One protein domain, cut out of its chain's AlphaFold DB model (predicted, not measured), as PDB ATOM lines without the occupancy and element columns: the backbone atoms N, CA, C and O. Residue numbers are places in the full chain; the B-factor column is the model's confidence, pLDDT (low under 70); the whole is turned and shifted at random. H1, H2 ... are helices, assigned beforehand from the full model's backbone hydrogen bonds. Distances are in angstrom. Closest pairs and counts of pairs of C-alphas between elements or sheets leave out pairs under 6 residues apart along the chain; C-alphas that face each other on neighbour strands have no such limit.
ATOM      1  N   ASP A   9     -38.959 -36.892 -20.885       58.62
ATOM      2  CA  ASP A   9     -39.562 -35.635 -21.313       58.62
ATOM      3  C   ASP A   9     -40.185 -34.919 -20.095       58.62
ATOM      4  O   ASP A   9     -41.171 -35.411 -19.529       58.62
ATOM      5  N   PRO A  10     -39.616 -33.776 -19.659       56.50
ATOM      6  CA  PRO A  10     -40.082 -33.068 -18.472       56.50
ATOM      7  C   PRO A  10     -41.522 -32.564 -18.619       56.50
ATOM      8  O   PRO A  10     -42.175 -32.344 -17.605       56.50
ATOM      9  N   LEU A  11     -42.059 -32.466 -19.844       53.53
ATOM     10  CA  LEU A  11     -43.454 -32.089 -20.106       53.53
ATOM     11  C   LEU A  11     -44.473 -33.142 -19.649       53.53
ATOM     12  O   LEU A  11     -45.670 -32.932 -19.786       53.53
ATOM     13  N   TYR A  12     -44.037 -34.289 -19.137       58.19
ATOM     14  CA  TYR A  12     -44.919 -35.393 -18.754       58.19
ATOM     15  C   TYR A  12     -44.623 -35.929 -17.349       58.19
ATOM     16  O   TYR A  12     -45.073 -37.022 -16.985       58.19
ATOM     17  N   SER A  13     -43.851 -35.184 -16.553       69.94
ATOM     18  CA  SER A  13     -43.668 -35.503 -15.138       69.94
ATOM     19  C   SER A  13     -44.896 -35.124 -14.303       69.94
ATOM     20  O   SER A  13     -45.084 -35.697 -13.231       69.94
ATOM     21  N   PHE A  14     -45.739 -34.200 -14.798       79.94
ATOM     22  CA  PHE A  14     -46.818 -33.550 -14.037       79.94
ATOM     23  C   PHE A  14     -46.319 -32.938 -12.719       79.94
ATOM     24  O   PHE A  14     -47.080 -32.725 -11.777       79.94
ATOM     25  N   GLU A  15     -45.011 -32.683 -12.627       88.00
ATOM     26  CA  GLU A  15     -44.427 -32.030 -11.470       88.00
ATOM     27  C   GLU A  15     -44.738 -30.539 -11.513       88.00
ATOM     28  O   GLU A  15     -44.867 -29.921 -12.572       88.00
ATOM     29  N   ILE A  16     -44.837 -29.957 -10.324       91.06
ATOM     30  CA  ILE A  16     -45.043 -28.528 -10.159       91.06
ATOM     31  C   ILE A  16     -43.673 -27.878 -10.011       91.06
ATOM     32  O   ILE A  16     -42.889 -28.242  -9.132       91.06
ATOM     33  N   CYS A  17     -43.379 -26.899 -10.860       91.69
ATOM     34  CA  CYS A  17     -42.142 -26.143 -10.772       91.69
ATOM     35  C   CYS A  17     -42.063 -25.415  -9.411       91.69
ATOM     36  O   CYS A  17     -42.889 -24.535  -9.153       91.69
ATOM     37  N   PRO A  18     -41.046 -25.670  -8.562       92.88
ATOM     38  CA  PRO A  18     -40.936 -25.026  -7.247       92.88
ATOM     39  C   PRO A  18     -40.669 -23.513  -7.344       92.88
ATOM     40  O   PRO A  18     -40.865 -22.778  -6.379       92.88
ATOM     41  N   CYS A  19     -40.225 -23.042  -8.513       93.88
ATOM     42  CA  CYS A  19     -40.022 -21.629  -8.814       93.88
ATOM     43  C   CYS A  19     -41.349 -20.942  -9.155       93.88
ATOM     44  O   CYS A  19     -41.831 -20.124  -8.380       93.88
ATOM     45  N   CYS A  20     -41.941 -21.243 -10.316       93.38
ATOM     46  CA  CYS A  20     -43.085 -20.487 -10.837       93.38
ATOM     47  C   CYS A  20     -44.450 -21.138 -10.581       93.38
ATOM     48  O   CYS A  20     -45.469 -20.528 -10.896       93.38
ATOM     49  N   GLY A  21     -44.483 -22.353 -10.025       93.88
ATOM     50  CA  GLY A  21     -45.714 -23.085  -9.722       93.88
ATOM     51  C   GLY A  21     -46.401 -23.707 -10.937       93.88
ATOM     52  O   GLY A  21     -47.511 -24.197 -10.798       93.88
ATOM     53  N   THR A  22     -45.764 -23.682 -12.111       93.12
ATOM     54  CA  THR A  22     -46.304 -24.286 -13.336       93.12
ATOM     55  C   THR A  22     -46.302 -25.804 -13.237       93.12
ATOM     56  O   THR A  22     -45.254 -26.388 -12.962       93.12
ATOM     57  N   GLU A  23     -47.447 -26.427 -13.501       92.75
ATOM     58  CA  GLU A  23     -47.561 -27.881 -13.651       92.75
ATOM     59  C   GLU A  23     -47.191 -28.318 -15.078       92.75
ATOM     60  O   GLU A  23     -47.870 -27.953 -16.050       92.75
ATOM     61  N   PHE A  24     -46.111 -29.097 -15.200       87.69
ATOM     62  CA  PHE A  24     -45.596 -29.553 -16.491       87.69
ATOM     63  C   PHE A  24     -46.588 -30.477 -17.210       87.69
ATOM     64  O   PHE A  24     -47.150 -31.397 -16.618       87.69
ATOM     65  N   GLY A  25     -46.810 -30.243 -18.501       84.94
ATOM     66  CA  GLY A  25     -47.752 -31.004 -19.325       84.94
ATOM     67  C   GLY A  25     -49.201 -30.549 -19.226       84.94
ATOM     68  O   GLY A  25     -50.029 -30.992 -20.024       84.94
ATOM     69  N   TYR A  26     -49.515 -29.638 -18.300       87.38
ATOM     70  CA  TYR A  26     -50.846 -29.059 -18.159       87.38
ATOM     71  C   TYR A  26     -50.823 -27.563 -18.464       87.38
ATOM     72  O   TYR A  26     -51.372 -27.109 -19.474       87.38
ATOM     73  N   GLU A  27     -50.123 -26.787 -17.644       88.94
ATOM     74  CA  GLU A  27     -50.082 -25.331 -17.757       88.94
ATOM     75  C   GLU A  27     -49.082 -24.844 -18.817       88.94
ATOM     76  O   GLU A  27     -49.180 -23.717 -19.302       88.94
ATOM     77  N   ASP A  28     -48.152 -25.687 -19.248       89.69
ATOM     78  CA  ASP A  28     -47.172 -25.396 -20.297       89.69
ATOM     79  C   ASP A  28     -47.299 -26.325 -21.518       89.69
ATOM     80  O   ASP A  28     -46.442 -26.319 -22.399       89.69
ATOM     81  N   CYS A  29     -48.423 -27.043 -21.653       88.19
ATOM     82  CA  CYS A  29     -48.681 -27.996 -22.748       88.19
ATOM     83  C   CYS A  29     -48.593 -27.403 -24.172       88.19
ATOM     84  O   CYS A  29     -48.598 -28.129 -25.165       88.19
ATOM     85  N   THR A  30     -48.539 -26.074 -24.295       89.94
ATOM     86  CA  THR A  30     -48.289 -25.361 -25.551       89.94
ATOM     87  C   THR A  30     -47.325 -24.201 -25.320       89.94
ATOM     88  O   THR A  30     -47.310 -23.593 -24.245       89.94
ATOM     89  N   LEU A  31     -46.601 -23.784 -26.366       90.06
ATOM     90  CA  LEU A  31     -45.745 -22.587 -26.318       90.06
ATOM     91  C   LEU A  31     -46.523 -21.331 -25.899       90.06
ATOM     92  O   LEU A  31     -46.028 -20.502 -25.140       90.06
ATOM     93  N   LYS A  32     -47.771 -21.191 -26.361       92.62
ATOM     94  CA  LYS A  32     -48.625 -20.054 -25.999       92.62
ATOM     95  C   LYS A  32     -48.953 -20.051 -24.504       92.62
ATOM     96  O   LYS A  32     -48.838 -19.004 -23.872       92.62
ATOM     97  N   ALA A  33     -49.357 -21.196 -23.952       91.94
ATOM     98  CA  ALA A  33     -49.655 -21.329 -22.526       91.94
ATOM     99  C   ALA A  33     -48.402 -21.066 -21.680       91.94
ATOM    100  O   ALA A  33     -48.443 -20.255 -20.756       91.94
ATOM    101  N   THR A  34     -47.267 -21.624 -22.106       92.44
ATOM    102  CA  THR A  34     -45.951 -21.407 -21.499       92.44
ATOM    103  C   THR A  34     -45.619 -19.920 -21.370       92.44
ATOM    104  O   THR A  34     -45.250 -19.467 -20.288       92.44
ATOM    105  N   ARG A  35     -45.770 -19.138 -22.447       93.38
ATOM    106  CA  ARG A  35     -45.505 -17.684 -22.438       93.38
ATOM    107  C   ARG A  35     -46.475 -16.921 -21.544       93.38
ATOM    108  O   ARG A  35     -46.055 -16.093 -20.744       93.38
ATOM    109  N   ILE A  36     -47.773 -17.219 -21.644       93.94
ATOM    110  CA  ILE A  36     -48.807 -16.552 -20.837       93.94
ATOM    111  C   ILE A  36     -48.555 -16.768 -19.342       93.94
ATOM    112  O   ILE A  36     -48.646 -15.820 -18.563       93.94
ATOM    113  N   ASN A  37     -48.232 -17.993 -18.933       93.31
ATOM    114  CA  ASN A  37     -48.029 -18.306 -17.523       93.31
ATOM    115  C   ASN A  37     -46.766 -17.654 -16.958       93.31
ATOM    116  O   ASN A  37     -46.805 -17.120 -15.851       93.31
ATOM    117  N   ARG A  38     -45.691 -17.568 -17.745       94.00
ATOM    118  CA  ARG A  38     -44.488 -16.829 -17.344       94.00
ATOM    119  C   ARG A  38     -44.702 -15.329 -17.299       94.00
ATOM    120  O   ARG A  38     -44.292 -14.717 -16.322       94.00
ATOM    121  N   ALA A  39     -45.400 -14.746 -18.271       94.31
ATOM    122  CA  ALA A  39     -45.764 -13.332 -18.228       94.31
ATOM    123  C   ALA A  39     -46.565 -13.005 -16.956       94.31
ATOM    124  O   ALA A  39     -46.201 -12.095 -16.221       94.31
ATOM    125  N   ARG A  40     -47.577 -13.818 -16.620       94.81
ATOM    126  CA  ARG A  40     -48.363 -13.669 -15.380       94.81
ATOM    127  C   ARG A  40     -47.523 -13.801 -14.113       94.81
ATOM    128  O   ARG A  40     -47.799 -13.136 -13.118       94.81
ATOM    129  N   TRP A  41     -46.542 -14.698 -14.115       95.75
ATOM    130  CA  TRP A  41     -45.617 -14.865 -12.997       95.75
ATOM    131  C   TRP A  41     -44.697 -13.644 -12.845       95.75
ATOM    132  O   TRP A  41     -44.558 -13.119 -11.742       95.75
ATOM    133  N   LEU A  42     -44.157 -13.125 -13.953       95.50
ATOM    134  CA  LEU A  42     -43.325 -11.918 -13.981       95.50
ATOM    135  C   LEU A  42     -44.103 -10.660 -13.571       95.50
ATOM    136  O   LEU A  42     -43.598  -9.872 -12.778       95.50
ATOM    137  N   GLU A  43     -45.348 -10.497 -14.029       96.81
ATOM    138  CA  GLU A  43     -46.237  -9.387 -13.642       96.81
ATOM    139  C   GLU A  43     -46.474  -9.319 -12.127       96.81
ATOM    140  O   GLU A  43     -46.671  -8.241 -11.570       96.81
ATOM    141  N   LYS A  44     -46.424 -10.466 -11.441       95.81
ATOM    142  CA  LYS A  44     -46.555 -10.567  -9.981       95.81
ATOM    143  C   LYS A  44     -45.235 -10.360  -9.230       95.81
ATOM    144  O   LYS A  44     -45.213 -10.510  -8.012       95.81
ATOM    145  N   GLY A  45     -44.147 -10.038  -9.930       95.69
ATOM    146  CA  GLY A  45     -42.817  -9.888  -9.342       95.69
ATOM    147  C   GLY A  45     -42.072 -11.208  -9.154       95.69
ATOM    148  O   GLY A  45     -41.231 -11.296  -8.267       95.69
ATOM    149  N   ALA A  46     -42.382 -12.225  -9.966       95.19
ATOM    150  CA  ALA A  46     -41.707 -13.522  -9.954       95.19
ATOM    151  C   ALA A  46     -41.683 -14.219  -8.569       95.19
ATOM    152  O   ALA A  46     -40.619 -14.628  -8.101       95.19
ATOM    153  N   PRO A  47     -42.834 -14.364  -7.879       95.56
ATOM    154  CA  PRO A  47     -42.864 -14.977  -6.553       95.56
ATOM    155  C   PRO A  47     -42.463 -16.457  -6.613       95.56
ATOM    156  O   PRO A  47     -42.906 -17.177  -7.510       95.56
ATOM    157  N   TRP A  48     -41.672 -16.922  -5.637       95.50
ATOM    158  CA  TRP A  48     -41.364 -18.350  -5.493       95.50
ATOM    159  C   TRP A  48     -42.596 -19.106  -5.022       95.50
ATOM    160  O   TRP A  48     -43.197 -18.734  -4.015       95.50
ATOM    161  N   PHE A  49     -42.936 -20.184  -5.722       95.81
ATOM    162  CA  PHE A  49     -44.026 -21.067  -5.326       95.81
ATOM    163  C   PHE A  49     -43.675 -21.839  -4.047       95.81
ATOM    164  O   PHE A  49     -44.418 -21.792  -3.069       95.81
ATOM    165  N   GLU A  50     -42.501 -22.469  -4.010       95.19
ATOM    166  CA  GLU A  50     -41.942 -23.099  -2.814       95.19
ATOM    167  C   GLU A  50     -40.796 -22.248  -2.263       95.19
ATOM    168  O   GLU A  50     -39.629 -22.445  -2.605       95.19
ATOM    169  N   VAL A  51     -41.128 -21.280  -1.405       93.88
ATOM    170  CA  VAL A  51     -40.172 -20.290  -0.870       93.88
ATOM    171  C   VAL A  51     -38.958 -20.943  -0.198       93.88
ATOM    172  O   VAL A  51     -37.841 -20.478  -0.399       93.88
ATOM    173  N   GLU A  52     -39.156 -22.057   0.510       95.19
ATOM    174  CA  GLU A  52     -38.091 -22.810   1.198       95.19
ATOM    175  C   GLU A  52     -37.066 -23.450   0.241       95.19
ATOM    176  O   GLU A  52     -35.981 -23.840   0.659       95.19
ATOM    177  N   LYS A  53     -37.401 -23.579  -1.051       93.31
ATOM    178  CA  LYS A  53     -36.508 -24.113  -2.093       93.31
ATOM    179  C   LYS A  53     -35.825 -23.013  -2.910       93.31
ATOM    180  O   LYS A  53     -35.117 -23.325  -3.869       93.31
ATOM    181  N   ARG A  54     -36.057 -21.734  -2.594       95.06
ATOM    182  CA  ARG A  54     -35.420 -20.619  -3.301       95.06
ATOM    183  C   ARG A  54     -33.934 -20.541  -2.932       95.06
ATOM    184  O   ARG A  54     -33.640 -20.456  -1.744       95.06
ATOM    185  N   PRO A  55     -33.010 -20.516  -3.908       94.50
ATOM    186  CA  PRO A  55     -31.604 -20.242  -3.623       94.50
ATOM    187  C   PRO A  55     -31.418 -18.851  -2.997       94.50
ATOM    188  O   PRO A  55     -32.121 -17.903  -3.361       94.50
ATOM    189  N   ASP A  56     -30.462 -18.720  -2.077       93.81
ATOM    190  CA  ASP A  56     -30.191 -17.458  -1.372       93.81
ATOM    191  C   ASP A  56     -29.731 -16.344  -2.324       93.81
ATOM    192  O   ASP A  56     -30.132 -15.189  -2.181       93.81
ATOM    193  N   ASP A  57     -28.928 -16.706  -3.322       94.69
ATOM    194  CA  ASP A  57     -28.353 -15.841  -4.351       94.69
ATOM    195  C   ASP A  57     -29.195 -15.788  -5.634       94.69
ATOM    196  O   ASP A  57     -28.718 -15.362  -6.684       94.69
ATOM    197  N   TRP A  58     -30.456 -16.219  -5.564       95.12
ATOM    198  CA  TRP A  58     -31.314 -16.274  -6.736       95.12
ATOM    199  C   TRP A  58     -31.601 -14.885  -7.333       95.12
ATOM    200  O   TRP A  58     -32.122 -13.999  -6.649       95.12
ATOM    201  N   ASP A  59     -31.356 -14.750  -8.641       95.00
ATOM    202  CA  ASP A  59     -31.717 -13.593  -9.462       95.00
ATOM    203  C   ASP A  59     -32.620 -13.994 -10.641       95.00
ATOM    204  O   ASP A  59     -32.357 -14.942 -11.390       95.00
ATOM    205  N   VAL A  60     -33.691 -13.219 -10.837       94.50
ATOM    206  CA  VAL A  60     -34.680 -13.473 -11.893       94.50
ATOM    207  C   VAL A  60     -34.107 -13.308 -13.293       94.50
ATOM    208  O   VAL A  60     -34.430 -14.096 -14.179       94.50
ATOM    209  N   ASN A  61     -33.246 -12.319 -13.515       94.94
ATOM    210  CA  ASN A  61     -32.699 -12.047 -14.838       94.94
ATOM    211  C   ASN A  61     -31.701 -13.133 -15.230       94.94
ATOM    212  O   ASN A  61     -31.717 -13.591 -16.374       94.94
ATOM    213  N   GLU A  62     -30.884 -13.597 -14.281       95.44
ATOM    214  CA  GLU A  62     -29.990 -14.729 -14.502       95.44
ATOM    215  C   GLU A  62     -30.783 -15.988 -14.878       95.44
ATOM    216  O   GLU A  62     -30.440 -16.660 -15.854       95.44
ATOM    217  N   GLN A  63     -31.883 -16.286 -14.178       93.31
ATOM    218  CA  GLN A  63     -32.738 -17.415 -14.538       93.31
ATOM    219  C   GLN A  63     -33.330 -17.265 -15.943       93.31
ATOM    220  O   GLN A  63     -33.257 -18.205 -16.736       93.31
ATOM    221  N   LEU A  64     -33.901 -16.102 -16.274       93.62
ATOM    222  CA  LEU A  64     -34.499 -15.863 -17.591       93.62
ATOM    223  C   LEU A  64     -33.460 -15.935 -18.718       93.62
ATOM    224  O   LEU A  64     -33.784 -16.404 -19.804       93.62
ATOM    225  N   SER A  65     -32.207 -15.548 -18.459       94.38
ATOM    226  CA  SER A  65     -31.120 -15.634 -19.446       94.38
ATOM    227  C   SER A  65     -30.792 -17.069 -19.883       94.38
ATOM    228  O   SER A  65     -30.246 -17.277 -20.965       94.38
ATOM    229  N   LYS A  66     -31.146 -18.063 -19.056       92.06
ATOM    230  CA  LYS A  66     -30.936 -19.496 -19.320       92.06
ATOM    231  C   LYS A  66     -32.113 -20.132 -20.071       92.06
ATOM    232  O   LYS A  66     -32.043 -21.309 -20.417       92.06
ATOM    233  N   ILE A  67     -33.191 -19.381 -20.316       88.81
ATOM    234  CA  ILE A  67     -34.390 -19.859 -21.011       88.81
ATOM    235  C   ILE A  67     -34.298 -19.491 -22.502       88.81
ATOM    236  O   ILE A  67     -33.991 -18.344 -22.831       88.81
ATOM    237  N   PRO A  68     -34.596 -20.427 -23.426       88.56
ATOM    238  CA  PRO A  68     -34.717 -20.125 -24.850       88.56
ATOM    239  C   PRO A  68     -35.706 -18.988 -25.123       88.56
ATOM    240  O   PRO A  68     -36.796 -18.957 -24.553       88.56
ATOM    241  N   ALA A  69     -35.371 -18.088 -26.048       85.62
ATOM    242  CA  ALA A  69     -36.200 -16.917 -26.349       85.62
ATOM    243  C   ALA A  69     -37.616 -17.281 -26.831       85.62
ATOM    244  O   ALA A  69     -38.558 -16.529 -26.603       85.62
ATOM    245  N   GLU A  70     -37.804 -18.444 -27.464       84.44
ATOM    246  CA  GLU A  70     -39.135 -18.932 -27.843       84.44
ATOM    247  C   GLU A  70     -40.049 -19.258 -26.652       84.44
ATOM    248  O   GLU A  70     -41.269 -19.327 -26.829       84.44
TER     249      GLU A  70
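This is residues 9 to 70 of the 72 residues of an uncharacterized protein of Bradymonadales bacterium TMQ1 (UniProt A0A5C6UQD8). Little regular structure is seen here: a long loop, residues 9 to 30, runs out and folds back alongside the longer helix H1, and a second loop, residues 44 to 59, swings from the end of H1 across to the short helix H2. Residues 61 to 69, of which 61 to 65 belong to H2, stick out. The printed part has 62 residues, with two named helices in the order H1, H2, and no named strand; its class is all helix, with 19 residues in named elements. It is compact, with a radius of gyration of the C-alphas of 11.6 A, and spans 30 by 23 by 20 A.

H1, residues 31 to 43, begins at C-alpha 31 (-45.745, -22.587, -26.318) and is 18.3 A long. H2, residues 60 to 65, ends at C-alpha 65 (-31.120, -15.634, -19.446).

H1 and H2 are apart, with no C-alpha of the one within 8 A of the other. In both, every O i to N i+4 pair is within hydrogen-bond range.

The C-alphas farthest apart, of Thr 30 and Asp 56, are 31.2 A apart. The printed part has no cut. The link from H1 to H2, 16 residues, is long. Residues 9 to 13 have pLDDT under 70.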